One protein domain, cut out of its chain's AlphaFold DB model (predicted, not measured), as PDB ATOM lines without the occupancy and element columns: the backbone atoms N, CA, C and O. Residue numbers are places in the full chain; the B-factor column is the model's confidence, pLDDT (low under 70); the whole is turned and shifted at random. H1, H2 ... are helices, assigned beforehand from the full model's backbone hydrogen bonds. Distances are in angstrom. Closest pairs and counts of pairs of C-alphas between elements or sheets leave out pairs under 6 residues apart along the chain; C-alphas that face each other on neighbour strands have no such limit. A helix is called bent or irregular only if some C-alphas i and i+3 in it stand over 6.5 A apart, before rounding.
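AT A GLANCE: This is residues 2 to 66 of the 75 residues of an uncharacterized protein of uncultured Avibacterium sp (UniProt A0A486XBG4). One long helix, H2, kinked near residue 26, arches along the length of the domain, and two shorter helices, H1 and H3, sit at a steep angle to each other across from it. H3 packs on both of the others, with its residues 55 to 60 on H1, while H1 comes near H2 mainly where the tight link joins them. The printed part has 65 residues with three named helices, in the order H1, H2, H3, and no named strand; the class is all helix. The whole is compact, with a radius of gyration of the C-alphas of 11.7 A, and its outline is elongated, spanning 36 by 22 by 20 A.

IN THESE COORDINATES: H1 is residues 2 to 13, from C-alpha 2 at (26.480, 54.273, 239.437) to C-alpha 13, 16.5 A away. H2 is residues 19 to 48, the longest helix with 30 residues, and its first and last C-alphas are 30.5 A apart; it begins with C-alpha 19 at (25.158, 39.129, 229.880). H2 has a kink of 80 degrees near residue 26 and is irregular, C-alphas 25 and 28 being 8.6 A apart. H3 is residues 55 to 66, 16.7 A from first to last C-alpha, and ends with C-alpha 66 at (29.164, 33.399, 242.840).

HOW THE PARTS SIT: H1 is close to H2 but not clearly touching it, with 2 pairs of C-alphas within 8 A; the closest C-alphas are those of Ile 12 and Glu 19, 5.7 A apart. The two run opposite ways at a steep tilt of 57 degrees. H1 and H3 touch, H3 with residues 55 to 60 alone, and their closest C-alphas are those of Glu 6 and Phe 57, at 4.9 A. They run the same way at a steep tilt of 69 degrees, only just short of about perpendicular. H2 touches H3 with residues 27 to 34 alone; the closest C-alphas are those of Met 31 and Ala 61, 6.2 A apart. H2 and H3 run opposite ways at a steep tilt of 53 degrees. In H1 and H3 every O i to N i+4 pair is within hydrogen-bond range, and in H2 22 of 26 are.

THE WHOLE: The two C-alphas farthest apart are those of Ile 21 and Arg 47, at 35.7 A. The C-alphas of Leu 2 and Lys 66, the first and last printed residues, are 21.3 A apart. The printed part has no cut. The link from H1 to H2 is tight, with 5 residues between them, and the link from H2 to H3 is short, with 6. The mean pLDDT of the printed part is 97.9, and no printed residue is under 70.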
ATOM      1  N   LEU A   2      27.258  55.439 238.957       94.12
ATOM      2  CA  LEU A   2      26.480  54.273 239.437       94.12
ATOM      3  C   LEU A   2      25.154  54.029 238.693       94.12
ATOM      4  O   LEU A   2      24.816  52.883 238.428       94.12
ATOM      5  N   ASN A   3      24.458  55.085 238.257       96.56
ATOM      6  CA  ASN A   3      23.225  54.950 237.465       96.56
ATOM      7  C   ASN A   3      23.432  54.172 236.152       96.56
ATOM      8  O   ASN A   3      22.508  53.520 235.681       96.56
ATOM      9  N   ARG A   4      24.639  54.216 235.563       97.38
ATOM     10  CA  ARG A   4      24.966  53.419 234.372       97.38
ATOM     11  C   ARG A   4      25.031  51.931 234.716       97.38
ATOM     12  O   ARG A   4      24.516  51.131 233.950       97.38
ATOM     13  N   TYR A   5      25.650  51.570 235.839       97.88
ATOM     14  CA  TYR A   5      25.718  50.176 236.283       97.88
ATOM     15  C   TYR A   5      24.334  49.639 236.641       97.88
ATOM     16  O   TYR A   5      24.013  48.523 236.253       97.88
ATOM     17  N   GLU A   6      23.487  50.462 237.266       98.31
ATOM     18  CA  GLU A   6      22.083  50.108 237.509       98.31
ATOM     19  C   GLU A   6      21.322  49.866 236.203       98.31
ATOM     20  O   GLU A   6      20.679  48.834 236.040       98.31
ATOM     21  N   PHE A   7      21.430  50.786 235.240       98.44
ATOM     22  CA  PHE A   7      20.760  50.654 233.946       98.44
ATOM     23  C   PHE A   7      21.223  49.414 233.172       98.44
ATOM     24  O   PHE A   7      20.403  48.700 232.598       98.44
ATOM     25  N   ILE A   8      22.528  49.128 233.177       98.19
ATOM     26  CA  ILE A   8      23.071  47.936 232.517       98.19
ATOM     27  C   ILE A   8      22.606  46.663 233.225       98.19
ATOM     28  O   ILE A   8      22.169  45.731 232.555       98.19
ATOM     29  N   ALA A   9      22.648  46.627 234.557       98.50
ATOM     30  CA  ALA A   9      22.165  45.485 235.323       98.50
ATOM     31  C   ALA A   9      20.670  45.226 235.086       98.50
ATOM     32  O   ALA A   9      20.268  44.079 234.897       98.50
ATOM     33  N   LEU A  10      19.861  46.286 235.003       98.50
ATOM     34  CA  LEU A  10      18.450  46.208 234.634       98.50
ATOM     35  C   LEU A  10      18.270  45.656 233.210       98.50
ATOM     36  O   LEU A  10      17.455  44.762 232.996       98.50
ATOM     37  N   GLY A  11      19.049  46.142 232.242       98.62
ATOM     38  CA  GLY A  11      18.993  45.653 230.863       98.62
ATOM     39  C   GLY A  11      19.389  44.181 230.730       98.62
ATOM     40  O   GLY A  11      18.714  43.435 230.029       98.62
ATOM     41  N   ILE A  12      20.412  43.729 231.463       98.56
ATOM     42  CA  ILE A  12      20.789  42.309 231.557       98.56
ATOM     43  C   ILE A  12      19.651  41.483 232.167       98.56
ATOM     44  O   ILE A  12      19.264  40.455 231.619       98.56
ATOM     45  N   LYS A  13      19.068  41.957 233.274       98.19
ATOM     46  CA  LYS A  13      17.962  41.287 233.976       98.19
ATOM     47  C   LYS A  13      16.746  41.049 233.076       98.19
ATOM     48  O   LYS A  13      16.086  40.026 233.226       98.19
ATOM     49  N   TYR A  14      16.469  41.962 232.146       98.19
ATOM     50  CA  TYR A  14      15.375  41.837 231.176       98.19
ATOM     51  C   TYR A  14      15.800  41.272 229.812       98.19
ATOM     52  O   TYR A  14      14.993  41.262 228.886       98.19
ATOM     53  N   GLY A  15      17.044  40.805 229.663       97.19
ATOM     54  CA  GLY A  15      17.544  40.227 228.412       97.19
ATOM     55  C   GLY A  15      17.738  41.233 227.272       97.19
ATOM     56  O   GLY A  15      17.937  40.833 226.131       97.19
ATOM     57  N   ALA A  16      17.704  42.537 227.558       98.19
ATOM     58  CA  ALA A  16      17.997  43.583 226.579       98.19
ATOM     59  C   ALA A  16      19.497  43.659 226.239       98.19
ATOM     60  O   ALA A  16      19.862  44.136 225.166       98.19
ATOM     61  N   PHE A  17      20.363  43.193 227.146       97.75
ATOM     62  CA  PHE A  17      21.808  43.098 226.941       97.75
ATOM     63  C   PHE A  17      22.285  41.660 227.150       97.75
ATOM     64  O   PHE A  17      21.894  41.011 228.118       97.75
ATOM     65  N   GLU A  18      23.173  41.189 226.270       98.00
ATOM     66  CA  GLU A  18      23.790  39.866 226.382       98.00
ATOM     67  C   GLU A  18      24.786  39.836 227.551       98.00
ATOM     68  O   GLU A  18      25.882  40.406 227.489       98.00
ATOM     69  N   GLU A  19      24.392  39.171 228.638       98.06
ATOM     70  CA  GLU A  19      25.158  39.129 229.880       98.06
ATOM     71  C   GLU A  19      26.521  38.479 229.700       98.06
ATOM     72  O   GLU A  19      27.492  38.953 230.287       98.06
ATOM     73  N   ARG A  20      26.615  37.409 228.903       96.56
ATOM     74  CA  ARG A  20      27.869  36.668 228.757       96.56
ATOM     75  C   ARG A  20      28.953  37.550 228.148       96.56
ATOM     76  O   ARG A  20      30.037  37.656 228.715       96.56
ATOM     77  N   ILE A  21      28.629  38.220 227.042       97.44
ATOM     78  CA  ILE A  21      29.545  39.142 226.358       97.44
ATOM     79  C   ILE A  21      29.935  40.275 227.306       97.44
ATOM     80  O   ILE A  21      31.111  40.615 227.434       97.44
ATOM     81  N   TYR A  22      28.958  40.849 228.013       97.88
ATOM     82  CA  TYR A  22      29.228  41.953 228.923       97.88
ATOM     83  C   TYR A  22      30.108  41.532 230.109       97.88
ATOM     84  O   TYR A  22      31.020  42.266 230.488       97.88
ATOM     85  N   LYS A  23      29.884  40.338 230.665       97.62
ATOM     86  CA  LYS A  23      30.691  39.761 231.743       97.62
ATOM     87  C   LYS A  23      32.122  39.506 231.290       97.62
ATOM     88  O   LYS A  23      33.039  39.957 231.966       97.62
ATOM     89  N   GLU A  24      32.325  38.859 230.144       96.75
ATOM     90  CA  GLU A  24      33.664  38.625 229.580       96.75
ATOM     91  C   GLU A  24      34.427  39.947 229.370       96.75
ATOM     92  O   GLU A  24      35.612  40.035 229.686       96.75
ATOM     93  N   LEU A  25      33.735  41.007 228.934       96.94
ATOM     94  CA  LEU A  25      34.336  42.319 228.691       96.94
ATOM     95  C   LEU A  25      34.591  43.149 229.966       96.94
ATOM     96  O   LEU A  25      35.552  43.915 230.017       96.94
ATOM     97  N   GLN A  26      33.696  43.097 230.959       97.50
ATOM     98  CA  GLN A  26      33.633  44.091 232.043       97.50
ATOM     99  C   GLN A  26      33.698  43.511 233.462       97.50
ATOM    100  O   GLN A  26      33.610  44.297 234.407       97.50
ATOM    101  N   TYR A  27      33.886  42.195 233.645       98.00
ATOM    102  CA  TYR A  27      33.853  41.535 234.961       98.00
ATOM    103  C   TYR A  27      34.623  42.303 236.044       98.00
ATOM    104  O   TYR A  27      34.024  42.790 237.002       98.00
ATOM    105  N   SER A  28      35.936  42.479 235.872       97.69
ATOM    106  CA  SER A  28      36.784  43.119 236.885       97.69
ATOM    107  C   SER A  28      36.365  44.562 237.169       97.69
ATOM    108  O   SER A  28      36.383  44.994 238.317       97.69
ATOM    109  N   ASN A  29      35.942  45.306 236.144       97.75
ATOM    110  CA  ASN A  29      35.502  46.691 236.298       97.75
ATOM    111  C   ASN A  29      34.196  46.783 237.107       97.75
ATOM    112  O   ASN A  29      34.123  47.518 238.088       97.75
ATOM    113  N   VAL A  30      33.182  45.998 236.733       98.06
ATOM    114  CA  VAL A  30      31.884  45.936 237.427       98.06
ATOM    115  C   VAL A  30      32.075  45.522 238.886       98.06
ATOM    116  O   VAL A  30      31.556  46.192 239.779       98.06
ATOM    117  N   MET A  31      32.865  44.473 239.139       98.56
ATOM    118  CA  MET A  31      33.109  43.978 240.496       98.56
ATOM    119  C   MET A  31      33.880  44.989 241.350       98.56
ATOM    120  O   MET A  31      33.488  45.245 242.489       98.56
ATOM    121  N   ASN A  32      34.918  45.630 240.804       98.38
ATOM    122  CA  ASN A  32      35.667  46.661 241.526       98.38
ATOM    123  C   ASN A  32      34.784  47.867 241.861       98.38
ATOM    124  O   ASN A  32      34.824  48.365 242.987       98.38
ATOM    125  N   VAL A  33      33.961  48.331 240.919       98.44
ATOM    126  CA  VAL A  33      33.033  49.438 241.180       98.44
ATOM    127  C   VAL A  33      32.013  49.057 242.248       98.44
ATOM    128  O   VAL A  33      31.765  49.864 243.142       98.44
ATOM    129  N   TRP A  34      31.467  47.837 242.214       98.38
ATOM    130  CA  TRP A  34      30.539  47.368 243.246       98.38
ATOM    131  C   TRP A  34      31.186  47.365 244.632       98.38
ATOM    132  O   TRP A  34      30.635  47.957 245.559       98.38
ATOM    133  N   ILE A  35      32.375  46.770 244.770       98.31
ATOM    134  CA  ILE A  35      33.096  46.677 246.049       98.31
ATOM    135  C   ILE A  35      33.323  48.068 246.656       98.31
ATOM    136  O   ILE A  35      33.053  48.273 247.839       98.31
ATOM    137  N   ASN A  36      33.752  49.037 245.844       98.25
ATOM    138  CA  ASN A  36      34.007  50.401 246.309       98.25
ATOM    139  C   ASN A  36      32.717  51.191 246.596       98.25
ATOM    140  O   ASN A  36      32.681  52.015 247.507       98.25
ATOM    141  N   ALA A  37      31.646  50.959 245.832       97.94
ATOM    142  CA  ALA A  37      30.394  51.699 245.968       97.94
ATOM    143  C   ALA A  37      29.460  51.142 247.052       97.94
ATOM    144  O   ALA A  37      28.619  51.881 247.570       97.94
ATOM    145  N   LYS A  38      29.592  49.859 247.409       98.19
ATOM    146  CA  LYS A  38      28.686  49.165 248.333       98.19
ATOM    147  C   LYS A  38      28.494  49.904 249.668       98.19
ATOM    148  O   LYS A  38      27.333  50.112 250.025       98.19
ATOM    149  N   PRO A  39      29.537  50.373 250.387       98.31
ATOM    150  CA  PRO A  39      29.339  51.082 251.657       98.31
ATOM    151  C   PRO A  39      28.482  52.347 251.512       98.31
ATOM    152  O   PRO A  39      27.586  52.594 252.321       98.31
ATOM    153  N   LEU A  40      28.702  53.113 250.439       97.69
ATOM    154  CA  LEU A  40      27.925  54.314 250.131       97.69
ATOM    155  C   LEU A  40      26.460  53.979 249.822       97.69
ATOM    156  O   LEU A  40      25.558  54.656 250.312       97.69
ATOM    157  N   ILE A  41      26.216  52.938 249.022       97.94
ATOM    158  CA  ILE A  41      24.861  52.494 248.665       97.94
ATOM    159  C   ILE A  41      24.102  52.046 249.919       97.94
ATOM    160  O   ILE A  41      22.952  52.442 250.103       97.94
ATOM    161  N   MET A  42      24.740  51.282 250.812       98.19
ATOM    162  CA  MET A  42      24.114  50.843 252.065       98.19
ATOM    163  C   MET A  42      23.749  52.025 252.968       98.19
ATOM    164  O   MET A  42      22.630  52.085 253.480       98.19
ATOM    165  N   GLU A  43      24.641  53.008 253.110       98.19
ATOM    166  CA  GLU A  43      24.349  54.212 253.892       98.19
ATOM    167  C   GLU A  43      23.229  55.053 253.259       98.19
ATOM    168  O   GLU A  43      22.363  55.571 253.966       98.19
ATOM    169  N   LEU A  44      23.186  55.152 251.925       97.38
ATOM    170  CA  LEU A  44      22.101  55.823 251.210       97.38
ATOM    171  C   LEU A  44      20.750  55.152 251.488       97.38
ATOM    172  O   LEU A  44      19.783  55.843 251.818       97.38
ATOM    173  N   ARG A  45      20.686  53.819 251.390       98.31
ATOM    174  CA  ARG A  45      19.476  53.036 251.685       98.31
ATOM    175  C   ARG A  45      19.017  53.250 253.124       98.31
ATOM    176  O   ARG A  45      17.836  53.523 253.339       98.31
ATOM    177  N   ARG A  46      19.951  53.226 254.084       98.31
ATOM    178  CA  ARG A  46      19.682  53.479 255.508       98.31
ATOM    179  C   ARG A  46      19.120  54.883 255.739       98.31
ATOM    180  O   ARG A  46      18.076  55.025 256.364       98.31
ATOM    181  N   ARG A  47      19.769  55.925 255.203       98.25
ATOM    182  CA  ARG A  47      19.336  57.329 255.368       98.25
ATOM    183  C   ARG A  47      17.988  57.627 254.726       98.25
ATOM    184  O   ARG A  47      17.254  58.476 255.216       98.25
ATOM    185  N   LYS A  48      17.690  56.987 253.595       97.44
ATOM    186  CA  LYS A  48      16.448  57.202 252.841       97.44
ATOM    187  C   LYS A  48      15.344  56.210 253.199       97.44
ATOM    188  O   LYS A  48      14.263  56.318 252.630       97.44
ATOM    189  N   ASN A  49      15.615  55.263 254.101       97.00
ATOM    190  CA  ASN A  49      14.737  54.144 254.430       97.00
ATOM    191  C   ASN A  49      14.183  53.437 253.175       97.00
ATOM    192  O   ASN A  49      12.986  53.185 253.050       97.00
ATOM    193  N   LYS A  50      15.054  53.193 252.188       96.62
ATOM    194  CA  LYS A  50      14.667  52.637 250.885       96.62
ATOM    195  C   LYS A  50      15.723  51.668 250.381       96.62
ATOM    196  O   LYS A  50      16.774  52.092 249.915       96.62
ATOM    197  N   ASN A  51      15.411  50.375 250.419       95.56
ATOM    198  CA  ASN A  51      16.346  49.306 250.048       95.56
ATOM    199  C   ASN A  51      16.537  49.132 248.537       95.56
ATOM    200  O   ASN A  51      17.463  48.451 248.118       95.56
ATOM    201  N   THR A  52      15.701  49.758 247.710       97.44
ATOM    202  CA  THR A  52      15.695  49.513 246.261       97.44
ATOM    203  C   THR A  52      16.737  50.326 245.489       97.44
ATOM    204  O   THR A  52      16.804  50.220 244.272       97.44
ATOM    205  N   TYR A  53      17.511  51.198 246.143       97.69
ATOM    206  CA  TYR A  53      18.561  51.951 245.450       97.69
ATOM    207  C   TYR A  53      19.678  51.012 245.003       97.69
ATOM    208  O   TYR A  53      20.297  50.369 245.851       97.69
ATOM    209  N   PHE A  54      19.984  50.995 243.706       98.25
ATOM    210  CA  PHE A  54      21.066  50.186 243.142       98.25
ATOM    211  C   PHE A  54      20.878  48.675 243.361       98.25
ATOM    212  O   PHE A  54      21.850  47.952 243.584       98.25
ATOM    213  N   GLN A  55      19.626  48.208 243.430       98.31
ATOM    214  CA  GLN A  55      19.322  46.813 243.770       98.31
ATOM    215  C   GLN A  55      19.637  45.872 242.602       98.31
ATOM    216  O   GLN A  55      20.060  44.742 242.825       98.31
ATOM    217  N   GLU A  56      19.472  46.322 241.357       98.56
ATOM    218  CA  GLU A  56      19.832  45.530 240.186       98.56
ATOM    219  C   GLU A  56      21.344  45.406 240.063       98.56
ATOM    220  O   GLU A  56      21.843  44.312 239.799       98.56
ATOM    221  N   PHE A  57      22.082  46.490 240.311       98.62
ATOM    222  CA  PHE A  57      23.538  46.430 240.336       98.62
ATOM    223  C   PHE A  57      24.048  45.457 241.412       98.62
ATOM    224  O   PHE A  57      24.923  44.641 241.127       98.62
ATOM    225  N   GLU A  58      23.458  45.479 242.611       98.69
ATOM    226  CA  GLU A  58      23.747  44.503 243.670       98.69
ATOM    227  C   GLU A  58      23.462  43.065 243.223       98.69
ATOM    228  O   GLU A  58      24.334  42.205 243.331       98.69
ATOM    229  N   GLN A  59      22.277  42.807 242.657       98.50
ATOM    230  CA  GLN A  59      21.893  41.480 242.162       98.50
ATOM    231  C   GLN A  59      22.871  40.956 241.103       98.50
ATOM    232  O   GLN A  59      23.252  39.783 241.140       98.50
ATOM    233  N   LEU A  60      23.294  41.817 240.173       98.56
ATOM    234  CA  LEU A  60      24.272  41.463 239.148       98.56
ATOM    235  C   LEU A  60      25.630  41.125 239.773       98.56
ATOM    236  O   LEU A  60      26.216  40.091 239.452       98.56
ATOM    237  N   ALA A  61      26.119  41.969 240.682       98.56
ATOM    238  CA  ALA A  61      27.409  41.765 241.325       98.56
ATOM    239  C   ALA A  61      27.428  40.501 242.201       98.56
ATOM    240  O   ALA A  61      28.400  39.747 242.163       98.56
ATOM    241  N   ASP A  62      26.348  40.211 242.926       98.62
ATOM    242  CA  ASP A  62      26.212  38.981 243.714       98.62
ATOM    243  C   ASP A  62      26.186  37.735 242.822       98.62
ATOM    244  O   ASP A  62      26.820  36.722 243.136       98.62
ATOM    245  N   LYS A  63      25.480  37.797 241.686       98.44
ATOM    246  CA  LYS A  63      25.464  36.718 240.689       98.44
ATOM    247  C   LYS A  63      26.868  36.456 240.146       98.44
ATOM    248  O   LYS A  63      27.296  35.306 240.074       98.44
ATOM    249  N   TRP A  64      27.591  37.511 239.787       98.25
ATOM    250  CA  TRP A  64      28.942  37.409 239.239       98.25
ATOM    251  C   TRP A  64      29.973  36.988 240.287       98.25
ATOM    252  O   TRP A  64      30.869  36.218 239.966       98.25
ATOM    253  N   GLY A  65      29.819  37.401 241.545       97.88
ATOM    254  CA  GLY A  65      30.678  36.956 242.642       97.88
ATOM    255  C   GLY A  65      30.563  35.456 242.937       97.88
ATOM    256  O   GLY A  65      31.543  34.841 243.352       97.88
ATOM    257  N   LYS A  66      29.392  34.851 242.689       98.12
ATOM    258  CA  LYS A  66      29.164  33.399 242.840       98.12
ATOM    259  C   LYS A  66      29.718  32.569 241.684       98.12
ATOM    260  O   LYS A  66      30.059  31.407 241.884       98.12
TER     261      LYS A  66